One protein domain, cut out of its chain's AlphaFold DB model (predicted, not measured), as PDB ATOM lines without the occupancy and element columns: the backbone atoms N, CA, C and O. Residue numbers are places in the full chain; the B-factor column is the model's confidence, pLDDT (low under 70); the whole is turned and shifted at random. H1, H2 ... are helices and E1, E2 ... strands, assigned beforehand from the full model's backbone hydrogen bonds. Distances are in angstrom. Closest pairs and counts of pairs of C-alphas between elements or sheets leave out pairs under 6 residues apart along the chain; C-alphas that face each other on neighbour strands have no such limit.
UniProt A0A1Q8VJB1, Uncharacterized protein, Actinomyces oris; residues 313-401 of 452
ATOM      1  N   PHE A 313      75.176  85.430  -8.344       75.00
ATOM      2  CA  PHE A 313      74.308  86.442  -8.944       75.00
ATOM      3  C   PHE A 313      72.981  86.608  -8.207       75.00
ATOM      4  O   PHE A 313      72.125  87.363  -8.659       75.00
ATOM      5  N   SER A 314      72.777  85.915  -7.079       75.88
ATOM      6  CA  SER A 314      71.620  86.213  -6.246       75.88
ATOM      7  C   SER A 314      71.737  87.623  -5.694       75.88
ATOM      8  O   SER A 314      72.666  87.922  -4.939       75.88
ATOM      9  N   GLU A 315      70.760  88.452  -6.017       67.50
ATOM     10  CA  GLU A 315      70.603  89.770  -5.437       67.50
ATOM     11  C   GLU A 315      69.552  89.724  -4.330       67.50
ATOM     12  O   GLU A 315      68.670  88.859  -4.281       67.50
ATOM     13  N   SER A 316      69.630  90.683  -3.408       62.00
ATOM     14  CA  SER A 316      68.452  90.983  -2.603       62.00
ATOM     15  C   SER A 316      67.354  91.465  -3.548       62.00
ATOM     16  O   SER A 316      67.624  92.297  -4.409       62.00
ATOM     17  N   LEU A 317      66.109  91.025  -3.350       61.81
ATOM     18  CA  LEU A 317      64.959  91.549  -4.103       61.81
ATOM     19  C   LEU A 317      64.826  93.083  -3.959       61.81
ATOM     20  O   LEU A 317      64.225  93.736  -4.802       61.81
ATOM     21  N   MET A 318      65.439  93.666  -2.921       58.06
ATOM     22  CA  MET A 318      65.537  95.115  -2.691       58.06
ATOM     23  C   MET A 318      66.525  95.843  -3.619       58.06
ATOM     24  O   MET A 318      66.532  97.070  -3.629       58.06
ATOM     25  N   ASN A 319      67.358  95.110  -4.360       66.19
ATOM     26  CA  ASN A 319      68.409  95.658  -5.220       66.19
ATOM     27  C   ASN A 319      68.074  95.574  -6.718       66.19
ATOM     28  O   ASN A 319      68.834  96.106  -7.524       66.19
ATOM     29  N   VAL A 320      66.944  94.958  -7.094       67.69
ATOM     30  CA  VAL A 320      66.488  94.923  -8.491       67.69
ATOM     31  C   VAL A 320      66.211  96.357  -8.950       67.69
ATOM     32  O   VAL A 320      65.438  97.080  -8.317       67.69
ATOM     33  N   ALA A 321      66.864  96.783 -10.035       65.50
ATOM     34  CA  ALA A 321      66.752  98.151 -10.532       65.50
ATOM     35  C   ALA A 321      65.290  98.509 -10.889       65.50
ATOM     36  O   ALA A 321      64.596  97.695 -11.506       65.50
ATOM     37  N   PRO A 322      64.808  99.724 -10.551       64.00
ATOM     38  CA  PRO A 322      63.465 100.164 -10.923       64.00
ATOM     39  C   PRO A 322      63.233 100.060 -12.436       64.00
ATOM     40  O   PRO A 322      64.046 100.547 -13.220       64.00
ATOM     41  N   GLY A 323      62.126  99.434 -12.843       70.44
ATOM     42  CA  GLY A 323      61.765  99.241 -14.254       70.44
ATOM     43  C   GLY A 323      62.484  98.092 -14.971       70.44
ATOM     44  O   GLY A 323      62.206  97.866 -16.144       70.44
ATOM     45  N   ALA A 324      63.377  97.353 -14.300       70.12
ATOM     46  CA  ALA A 324      64.009  96.162 -14.880       70.12
ATOM     47  C   ALA A 324      63.044  94.971 -14.999       70.12
ATOM     48  O   ALA A 324      63.235  94.100 -15.841       70.12
ATOM     49  N   VAL A 325      62.028  94.932 -14.138       73.25
ATOM     50  CA  VAL A 325      60.996  93.897 -14.076       73.25
ATOM     51  C   VAL A 325      59.656  94.595 -13.866       73.25
ATOM     52  O   VAL A 325      59.593  95.597 -13.150       73.25
ATOM     53  N   ASP A 326      58.601  94.070 -14.485       79.50
ATOM     54  CA  ASP A 326      57.234  94.545 -14.280       79.50
ATOM     55  C   ASP A 326      56.803  94.446 -12.799       79.50
ATOM     56  O   ASP A 326      57.188  93.518 -12.080       79.50
ATOM     57  N   GLU A 327      56.015  95.419 -12.329       82.38
ATOM     58  CA  GLU A 327      55.630  95.539 -10.917       82.38
ATOM     59  C   GLU A 327      54.755  94.363 -10.452       82.38
ATOM     60  O   GLU A 327      54.924  93.874  -9.331       82.38
ATOM     61  N   GLU A 328      53.890  93.831 -11.325       84.62
ATOM     62  CA  GLU A 328      53.086  92.644 -11.030       84.62
ATOM     63  C   GLU A 328      53.978  91.411 -10.856       84.62
ATOM     64  O   GLU A 328      53.821  90.637  -9.903       84.62
ATOM     65  N   LEU A 329      54.956  91.237 -11.749       83.31
ATOM     66  CA  LEU A 329      55.887  90.112 -11.705       83.31
ATOM     67  C   LEU A 329      56.793  90.174 -10.465       83.31
ATOM     68  O   LEU A 329      57.075  89.143  -9.843       83.31
ATOM     69  N   LEU A 330      57.202  91.376 -10.053       83.44
ATOM     70  CA  LEU A 330      57.969  91.599  -8.828       83.44
ATOM     71  C   LEU A 330      57.151  91.261  -7.573       83.44
ATOM     72  O   LEU A 330      57.651  90.582  -6.673       83.44
ATOM     73  N   GLU A 331      55.882  91.669  -7.528       87.06
ATOM     74  CA  GLU A 331      54.982  91.364  -6.415       87.06
ATOM     75  C   GLU A 331      54.694  89.857  -6.312       87.06
ATOM     76  O   GLU A 331      54.777  89.268  -5.231       87.06
ATOM     77  N   ARG A 332      54.457  89.184  -7.444       88.69
ATOM     78  CA  ARG A 332      54.337  87.717  -7.483       88.69
ATOM     79  C   ARG A 332      55.614  87.027  -6.997       88.69
ATOM     80  O   ARG A 332      55.544  86.091  -6.198       88.69
ATOM     81  N   THR A 333      56.784  87.518  -7.407       87.44
ATOM     82  CA  THR A 333      58.084  86.989  -6.956       87.44
ATOM     83  C   THR A 333      58.217  87.100  -5.436       87.44
ATOM     84  O   THR A 333      58.648  86.151  -4.773       87.44
ATOM     85  N   ARG A 334      57.786  88.231  -4.863       87.06
ATOM     86  CA  ARG A 334      57.778  88.468  -3.415       87.06
ATOM     87  C   ARG A 334      56.887  87.460  -2.684       87.06
ATOM     88  O   ARG A 334      57.347  86.839  -1.727       87.06
ATOM     89  N   ARG A 335      55.674  87.206  -3.188       88.00
ATOM     90  CA  ARG A 335      54.752  86.201  -2.624       88.00
ATOM     91  C   ARG A 335      55.331  84.788  -2.635       88.00
ATOM     92  O   ARG A 335      55.236  84.072  -1.634       88.00
ATOM     93  N   VAL A 336      55.957  84.378  -3.740       87.38
ATOM     94  CA  VAL A 336      56.625  83.068  -3.843       87.38
ATOM     95  C   VAL A 336      57.752  82.960  -2.813       87.38
ATOM     96  O   VAL A 336      57.838  81.959  -2.101       87.38
ATOM     97  N   MET A 337      58.578  84.003  -2.683       86.75
ATOM     98  CA  MET A 337      59.683  84.063  -1.722       86.75
ATOM     99  C   MET A 337      59.198  83.969  -0.267       86.75
ATOM    100  O   MET A 337      59.742  83.190   0.518       86.75
ATOM    101  N   GLU A 338      58.161  84.725   0.094       86.12
ATOM    102  CA  GLU A 338      57.564  84.708   1.434       86.12
ATOM    103  C   GLU A 338      56.979  83.335   1.771       86.12
ATOM    104  O   GLU A 338      57.237  82.797   2.848       86.12
ATOM    105  N   THR A 339      56.272  82.723   0.819       86.31
ATOM    106  CA  THR A 339      55.684  81.388   0.995       86.31
ATOM    107  C   THR A 339      56.761  80.307   1.130       86.31
ATOM    108  O   THR A 339      56.610  79.374   1.917       86.31
ATOM    109  N   ALA A 340      57.856  80.418   0.374       83.38
ATOM    110  CA  ALA A 340      58.978  79.479   0.415       83.38
ATOM    111  C   ALA A 340      59.922  79.695   1.612       83.38
ATOM    112  O   ALA A 340      60.790  78.856   1.868       83.38
ATOM    113  N   GLY A 341      59.758  80.797   2.344       80.81
ATOM    114  CA  GLY A 341      60.617  81.205   3.447       80.81
ATOM    115  C   GLY A 341      61.830  82.007   2.970       80.81
ATOM    116  O   GLY A 341      62.709  81.501   2.269       80.81
ATOM    117  N   ALA A 342      61.929  83.258   3.423       65.12
ATOM    118  CA  ALA A 342      62.989  84.193   3.027       65.12
ATOM    119  C   ALA A 342      64.418  83.693   3.341       65.12
ATOM    120  O   ALA A 342      65.362  83.995   2.621       65.12
ATOM    121  N   LEU A 343      64.596  82.897   4.403       62.25
ATOM    122  CA  LEU A 343      65.910  82.368   4.808       62.25
ATOM    123  C   LEU A 343      66.393  81.198   3.939       62.25
ATOM    124  O   LEU A 343      67.575  80.851   3.957       62.25
ATOM    125  N   SER A 344      65.476  80.575   3.203       75.06
ATOM    126  CA  SER A 344      65.729  79.449   2.307       75.06
ATOM    127  C   SER A 344      65.643  79.846   0.841       75.06
ATOM    128  O   SER A 344      65.663  78.963  -0.009       75.06
ATOM    129  N   THR A 345      65.545  81.136   0.525       82.44
ATOM    130  CA  THR A 345      65.359  81.605  -0.846       82.44
ATOM    131  C   THR A 345      66.435  82.583  -1.281       82.44
ATOM    132  O   THR A 345      67.019  83.319  -0.488       82.44
ATOM    133  N   ARG A 346      66.721  82.555  -2.579       85.31
ATOM    134  CA  ARG A 346      67.562  83.525  -3.276       85.31
ATOM    135  C   ARG A 346      66.844  83.952  -4.538       85.31
ATOM    136  O   ARG A 346      66.237  83.114  -5.198       85.31
ATOM    137  N   VAL A 347      66.932  85.230  -4.871       84.31
ATOM    138  CA  VAL A 347      66.337  85.772  -6.090       84.31
ATOM    139  C   VAL A 347      67.461  86.211  -7.007       84.31
ATOM    140  O   VAL A 347      68.461  86.758  -6.555       84.31
ATOM    141  N   LEU A 348      67.302  85.942  -8.292       81.38
ATOM    142  CA  LEU A 348      68.170  86.447  -9.341       81.38
ATOM    143  C   LEU A 348      67.314  86.868 -10.532       81.38
ATOM    144  O   LEU A 348      66.227  86.327 -10.734       81.38
ATOM    145  N   VAL A 349      67.811  87.808 -11.328       76.12
ATOM    146  CA  VAL A 349      67.216  88.144 -12.623       76.12
ATOM    147  C   VAL A 349      68.029  87.445 -13.700       76.12
ATOM    148  O   VAL A 349      69.248  87.600 -13.772       76.12
ATOM    149  N   ARG A 350      67.353  86.645 -14.518       70.31
ATOM    150  CA  ARG A 350      67.955  85.892 -15.610       70.31
ATOM    151  C   ARG A 350      67.215  86.201 -16.898       70.31
ATOM    152  O   ARG A 350      66.010  85.987 -16.964       70.31
ATOM    153  N   ASP A 351      67.939  86.703 -17.896       68.38
ATOM    154  CA  ASP A 351      67.375  87.049 -19.208       68.38
ATOM    155  C   ASP A 351      66.148  87.981 -19.103       68.38
ATOM    156  O   ASP A 351      65.165  87.823 -19.817       68.38
ATOM    157  N   GLY A 352      66.185  88.929 -18.157       68.19
ATOM    158  CA  GLY A 352      65.080  89.859 -17.886       68.19
ATOM    159  C   GLY A 352      63.948  89.303 -17.012       68.19
ATOM    160  O   GLY A 352      63.077  90.068 -16.611       68.19
ATOM    161  N   SER A 353      63.980  88.019 -16.642       76.62
ATOM    162  CA  SER A 353      62.942  87.380 -15.824       76.62
ATOM    163  C   SER A 353      63.434  87.050 -14.408       76.62
ATOM    164  O   SER A 353      64.523  86.490 -14.244       76.62
ATOM    165  N   PRO A 354      62.653  87.350 -13.354       80.19
ATOM    166  CA  PRO A 354      62.995  86.962 -11.994       80.19
ATOM    167  C   PRO A 354      62.842  85.449 -11.793       80.19
ATOM    168  O   PRO A 354      61.832  84.833 -12.144       80.19
ATOM    169  N   CYS A 355      63.851  84.861 -11.157       85.75
ATOM    170  CA  CYS A 355      63.895  83.460 -10.772       85.75
ATOM    171  C   CYS A 355      64.138  83.347  -9.262       85.75
ATOM    172  O   CYS A 355      65.077  83.935  -8.719       85.75
ATOM    173  N   VAL A 356      63.315  82.547  -8.585       88.06
ATOM    174  CA  VAL A 356      63.453  82.217  -7.165       88.06
ATOM    175  C   VAL A 356      64.115  80.852  -7.036       88.06
ATOM    176  O   VAL A 356      63.543  79.826  -7.398       88.06
ATOM    177  N   ALA A 357      65.318  80.819  -6.482       88.69
ATOM    178  CA  ALA A 357      65.954  79.587  -6.049       88.69
ATOM    179  C   ALA A 357      65.505  79.263  -4.620       88.69
ATOM    180  O   ALA A 357      65.734  80.056  -3.706       88.69
ATOM    181  N   VAL A 358      64.882  78.100  -4.419       86.88
ATOM    182  CA  VAL A 358      64.433  77.628  -3.100       86.88
ATOM    183  C   VAL A 358      65.326  76.494  -2.625       86.88
ATOM    184  O   VAL A 358      65.512  75.514  -3.338       86.88
ATOM    185  N   GLY A 359      65.813  76.590  -1.394       81.62
ATOM    186  CA  GLY A 359      66.757  75.665  -0.784       81.62
ATOM    187  C   GLY A 359      68.192  76.178  -0.853       81.62
ATOM    188  O   GLY A 359      68.492  77.260  -1.361       81.62
ATOM    189  N   ARG A 360      69.122  75.386  -0.317       74.38
ATOM    190  CA  ARG A 360      70.545  75.677  -0.502       74.38
ATOM    191  C   ARG A 360      70.882  75.506  -1.981       74.38
ATOM    192  O   ARG A 360      70.363  74.604  -2.636       74.38
ATOM    193  N   ALA A 361      71.787  76.338  -2.494       67.12
ATOM    194  CA  ALA A 361      72.336  76.161  -3.837       67.12
ATOM    195  C   ALA A 361      72.761  74.694  -4.015       67.12
ATOM    196  O   ALA A 361      73.425  74.166  -3.124       67.12
ATOM    197  N   GLY A 362      72.342  74.025  -5.094       66.38
ATOM    198  CA  GLY A 362      72.629  72.610  -5.402       66.38
ATOM    199  C   GLY A 362      71.922  71.562  -4.528       66.38
ATOM    200  O   GLY A 362      72.201  70.377  -4.645       66.38
ATOM    201  N   GLU A 363      70.997  71.975  -3.665       71.75
ATOM    202  CA  GLU A 363      70.058  71.106  -2.927       71.75
ATOM    203  C   GLU A 363      68.603  71.570  -3.136       71.75
ATOM    204  O   GLU A 363      67.678  71.096  -2.485       71.75
ATOM    205  N   GLY A 364      68.419  72.561  -4.009       80.69
ATOM    206  CA  GLY A 364      67.185  73.310  -4.169       80.69
ATOM    207  C   GLY A 364      66.506  73.103  -5.515       80.69
ATOM    208  O   GLY A 364      66.857  72.209  -6.272       80.69
ATOM    209  N   ARG A 365      65.552  73.970  -5.822       88.75
ATOM    210  CA  ARG A 365      64.848  74.040  -7.109       88.75
ATOM    211  C   ARG A 365      64.802  75.486  -7.586       88.75
ATOM    212  O   ARG A 365      64.935  76.398  -6.766       88.75
ATOM    213  N   LEU A 366      64.611  75.689  -8.882       89.31
ATOM    214  CA  LEU A 366      64.439  77.018  -9.468       89.31
ATOM    215  C   LEU A 366      62.978  77.215  -9.859       89.31
ATOM    216  O   LEU A 366      62.368  76.322 -10.438       89.31
ATOM    217  N   ILE A 367      62.436  78.381  -9.530       89.69
ATOM    218  CA  ILE A 367      61.075  78.790  -9.855       89.69
ATOM    219  C   ILE A 367      61.179  80.063 -10.687       89.69
ATOM    220  O   ILE A 367      61.501  81.123 -10.149       89.69
ATOM    221  N   ARG A 368      60.928  79.969 -11.991       87.81
ATOM    222  CA  ARG A 368      60.786  81.135 -12.864       87.81
ATOM    223  C   ARG A 368      59.320  81.499 -12.965       87.81
ATOM    224  O   ARG A 368      58.491  80.660 -13.312       87.81
ATOM    225  N   LEU A 369      58.997  82.746 -12.653       84.19
ATOM    226  CA  LEU A 369      57.633  83.218 -12.802       84.19
ATOM    227  C   LEU A 369      57.331  83.442 -14.284       84.19
ATOM    228  O   LEU A 369      58.105  84.093 -14.982       84.19
ATOM    229  N   VAL A 370      56.210  82.884 -14.740       77.00
ATOM    230  CA  VAL A 370      55.658  83.095 -16.085       77.00
ATOM    231  C   VAL A 370      54.271  83.722 -15.965       77.00
ATOM    232  O   VAL A 370      53.798  83.978 -14.856       77.00
ATOM    233  N   ASP A 371      53.613  84.008 -17.082       69.31
ATOM    234  CA  ASP A 371      52.312  84.679 -17.089       69.31
ATOM    235  C   ASP A 371      51.168  83.817 -16.482       69.31
ATOM    236  O   ASP A 371      51.281  82.596 -16.344       69.31
ATOM    237  N   ALA A 372      50.064  84.461 -16.092       69.81
ATOM    238  CA  ALA A 372      48.795  83.851 -15.669       69.81
ATOM    239  C   ALA A 372      48.828  82.942 -14.413       69.81
ATOM    240  O   ALA A 372      48.066  81.981 -14.311       69.81
ATOM    241  N   GLY A 373      49.682  83.238 -13.425       73.00
ATOM    242  CA  GLY A 373      49.718  82.500 -12.145       73.00
ATOM    243  C   GLY A 373      50.387  81.118 -12.210       73.00
ATOM    244  O   GLY A 373      50.446  80.407 -11.200       73.00
ATOM    245  N   LEU A 374      50.923  80.757 -13.377       79.81
ATOM    246  CA  LEU A 374      51.805  79.616 -13.574       79.81
ATOM    247  C   LEU A 374      53.260  80.013 -13.324       79.81
ATOM    248  O   LEU A 374      53.656  81.177 -13.441       79.81
ATOM    249  N   VAL A 375      54.066  79.016 -12.983       85.50
ATOM    250  CA  VAL A 375      55.516  79.133 -12.879       85.50
ATOM    251  C   VAL A 375      56.177  77.933 -13.527       85.50
ATOM    252  O   VAL A 375      55.639  76.825 -13.542       85.50
ATOM    253  N   GLU A 376      57.380  78.164 -14.018       87.44
ATOM    254  CA  GLU A 376      58.283  77.118 -14.453       87.44
ATOM    255  C   GLU A 376      59.128  76.652 -13.286       87.44
ATOM    256  O   GLU A 376      59.911  77.405 -12.703       87.44
ATOM    257  N   LEU A 377      58.951  75.386 -12.944       88.38
ATOM    258  CA  LEU A 377      59.636  74.721 -11.863       88.38
ATOM    259  C   LEU A 377      60.700  73.790 -12.437       88.38
ATOM    260  O   LEU A 377      60.373  72.759 -13.016       88.38
ATOM    261  N   SER A 378      61.967  74.114 -12.199       88.00
ATOM    262  CA  SER A 378      63.085  73.212 -12.461       88.00
ATOM    263  C   SER A 378      63.515  72.500 -11.185       88.00
ATOM    264  O   SER A 378      63.952  73.134 -10.217       88.00
ATOM    265  N   MET A 379      63.420  71.175 -11.200       87.94
ATOM    266  CA  MET A 379      63.842  70.299 -10.108       87.94
ATOM    267  C   MET A 379      65.283  69.790 -10.321       87.94
ATOM    268  O   MET A 379      65.744  69.751 -11.461       87.94
ATOM    269  N   PRO A 380      66.007  69.351  -9.264       86.38
ATOM    270  CA  PRO A 380      67.392  68.865  -9.369       86.38
ATOM    271  C   PRO A 380      67.646  67.819 -10.458       86.38
ATOM    272  O   PRO A 380      68.738  67.751 -11.008       86.38
ATOM    273  N   SER A 381      66.652  66.992 -10.789       81.75
ATOM    274  CA  SER A 381      66.745  66.010 -11.874       81.75
ATOM    275  C   SER A 381      66.746  66.600 -13.291       81.75
ATOM    276  O   SER A 381      66.703  65.833 -14.255       81.75
ATOM    277  N   GLY A 382      66.740  67.928 -13.435       77.19
ATOM    278  CA  GLY A 382      66.616  68.623 -14.716       77.19
ATOM    279  C   GLY A 382      65.207  68.570 -15.311       77.19
ATOM    280  O   GLY A 382      65.017  68.996 -16.447       77.19
ATOM    281  N   ARG A 383      64.221  68.033 -14.576       80.75
ATOM    282  CA  ARG A 383      62.812  68.074 -14.979       80.75
ATOM    283  C   ARG A 383      62.302  69.502 -14.826       80.75
ATOM    284  O   ARG A 383      62.340  70.047 -13.721       80.75
ATOM    285  N   VAL A 384      61.794  70.052 -15.923       82.31
ATOM    286  CA  VAL A 384      61.065  71.319 -15.939       82.31
ATOM    287  C   VAL A 384      59.585  71.016 -16.065       82.31
ATOM    288  O   VAL A 384      59.166  70.336 -17.003       82.31
ATOM    289  N   SER A 385      58.817  71.513 -15.106       83.06
ATOM    290  CA  SER A 385      57.367  71.400 -15.085       83.06
ATOM    291  C   SER A 385      56.729  72.780 -14.996       83.06
ATOM    292  O   SER A 385      57.261  73.674 -14.339       83.06
ATOM    293  N   TRP A 386      55.549  72.934 -15.581       85.62
ATOM    294  CA  TRP A 386      54.715  74.120 -15.422       85.62
ATOM    295  C   TRP A 386      53.624  73.805 -14.406       85.62
ATOM    296  O   TRP A 386      52.844  72.868 -14.581       85.62
ATOM    297  N   VAL A 387      53.614  74.558 -13.310       84.38
ATOM    298  CA  VAL A 387      52.733  74.324 -12.158       84.38
ATOM    299  C   VAL A 387      52.250  75.651 -11.576       84.38
ATOM    300  O   VAL A 387      52.773  76.714 -11.904       84.38
ATOM    301  N   SER A 388      51.269  75.609 -10.673       85.31
ATOM    302  CA  SER A 388      50.876  76.799  -9.909       85.31
ATOM    303  C   SER A 388      51.990  77.265  -8.962       85.31
ATOM    304  O   SER A 388      52.794  76.465  -8.477       85.31
ATOM    305  N   GLU A 389      51.998  78.558  -8.618       87.19
ATOM    306  CA  GLU A 389      52.931  79.134  -7.632       87.19
ATOM    307  C   GLU A 389      52.947  78.356  -6.304       87.19
ATOM    308  O   GLU A 389      54.005  78.076  -5.737       87.19
ATOM    309  N   GLN A 390      51.768  77.959  -5.813       84.69
ATOM    310  CA  GLN A 390      51.642  77.218  -4.558       84.69
ATOM    311  C   GLN A 390      52.272  75.824  -4.650       84.69
ATOM    312  O   GLN A 390      52.949  75.391  -3.712       84.69
ATOM    313  N   GLU A 391      52.057  75.128  -5.766       86.12
ATOM    314  CA  GLU A 391      52.628  73.805  -5.990       86.12
ATOM    315  C   GLU A 391      54.150  73.888  -6.139       86.12
ATOM    316  O   GLU A 391      54.868  73.129  -5.490       86.12
ATOM    317  N   ALA A 392      54.669  74.879  -6.870       88.25
ATOM    318  CA  ALA A 392      56.110  75.095  -6.997       88.25
ATOM    319  C   ALA A 392      56.809  75.332  -5.656       88.25
ATOM    320  O   ALA A 392      57.967  74.946  -5.469       88.25
ATOM    321  N   VAL A 393      56.120  75.946  -4.691       87.12
ATOM    322  CA  VAL A 393      56.664  76.159  -3.348       87.12
ATOM    323  C   VAL A 393      56.587  74.898  -2.473       87.12
ATOM    324  O   VAL A 393      57.465  74.667  -1.635       87.12
ATOM    325  N   ARG A 394      55.569  74.056  -2.654       85.62
ATOM    326  CA  ARG A 394      55.324  72.888  -1.790       85.62
ATOM    327  C   ARG A 394      55.880  71.578  -2.338       85.62
ATOM    328  O   ARG A 394      55.993  70.618  -1.574       85.62
ATOM    329  N   ARG A 395      56.246  71.535  -3.623       85.06
ATOM    330  CA  ARG A 395      56.730  70.331  -4.301       85.06
ATOM    331  C   ARG A 395      57.909  69.713  -3.556       85.06
ATOM    332  O   ARG A 395      58.958  70.333  -3.355       85.06
ATOM    333  N   LEU A 396      57.727  68.451  -3.177       85.31
ATOM    334  CA  LEU A 396      58.783  67.637  -2.594       85.31
ATOM    335  C   LEU A 396      59.682  67.058  -3.698       85.31
ATOM    336  O   LEU A 396      59.170  66.660  -4.745       85.31
ATOM    337  N   PRO A 397      60.999  66.929  -3.450       86.69
ATOM    338  CA  PRO A 397      61.901  66.229  -4.356       86.69
ATOM    339  C   PRO A 397      61.459  64.778  -4.580       86.69
ATOM    340  O   PRO A 397      61.223  64.034  -3.612       86.69
ATOM    341  N   SER A 398      61.392  64.379  -5.849       86.25
ATOM    342  CA  SER A 398      61.180  62.996  -6.276       86.25
ATOM    343  C   SER A 398      62.385  62.110  -5.914       86.25
ATOM    344  O   SER A 398      63.452  62.624  -5.564       86.25
ATOM    345  N   PRO A 399      62.286  60.772  -6.017       87.44
ATOM    346  CA  PRO A 399      63.441  59.894  -5.826       87.44
ATOM    347  C   PRO A 399      64.631  60.223  -6.744       87.44
ATOM    348  O   PRO A 399      65.772  60.126  -6.298       87.44
ATOM    349  N   LYS A 400      64.384  60.658  -7.992       84.19
ATOM    350  CA  LYS A 400      65.450  61.069  -8.924       84.19
ATOM    351  C   LYS A 400      66.094  62.381  -8.478       84.19
ATOM    352  O   LYS A 400      67.317  62.480  -8.472       84.19
ATOM    353  N   ASP A 401      65.289  63.350  -8.038       88.12
ATOM    354  CA  ASP A 401      65.812  64.609  -7.491       88.12
ATOM    355  C   ASP A 401      66.690  64.349  -6.268       88.12
ATOM    356  O   ASP A 401      67.788  64.887  -6.172       88.12
TER     357      ASP A 401
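What this domain is: This is residues 313 to 401 of the 452 residues of an uncharacterized protein of Actinomyces oris (UniProt A0A1Q8VJB1). A strongly twisted five-stranded sheet has two helices, the longer H1 and the short H2, packed on one of its faces, both running along the strands. The stretches before H1 and after H2 reach the two ends of the long axis. The printed part has 89 residues, in the order H1 E1 E2 E3 E4 E5 H2; the antiparallel sheet has the order E1 - E2 - E3 - E4 - E5, and the class is mixed, helices and strands. The whole is compact, with a radius of gyration of the C-alphas of 12.2 A, and spans 41 by 26 by 23 A.

Where its parts are: The strands are E1, residues 345 to 350, 15.6 A; E2, 353 to 358, 16.1 A; and E3, 365 to 369, E4, 374 to 378, and E5, 384 to 388, each 13.0 A. H1, residues 327 to 340, measures 19.9 A from C-alpha 327 at (55.630, 95.539, -10.917). H2, residues 389 to 394, ends with C-alpha 394 at (55.324, 72.888, -1.790).

How they stand to each other: The strands form a meander, each the antiparallel neighbour of the one before, and each successive pair is a hairpin. N 348 and O 355 of E1 and E2 are 3.0 A apart, N 356 and O 367 of E2 and E3 2.8 A, N 368 and O 376 of E3 and E4 2.8 A, and N 377 and O 385 of E4 and E5 2.8 A, within hydrogen-bond range. H1 is on the sheet at a height of 8.8 A, over E2 and only just not over E3, on which 2 of its C-alphas fall; their closest C-alphas, Ala 340 and Val 358 of H1 and E2, are 6.7 A apart. H2 lies on the same face at 8.2 A, over E4. H1 touches H2 with residues 336 to 340 alone, at a shallow tilt of 17 degrees, the same way; the closest C-alphas, Ala 340 and Val 393, are 5.5 A apart. In both helices every O i to N i+4 pair is within hydrogen-bond range.

The domain as a whole: The C-alphas farthest apart, Pro 322 and Pro 399, are 40.6 A apart. The printed part has no cut and no long link. Mean pLDDT of the printed part is 80.0; residues 315 to 322 are among those under 70.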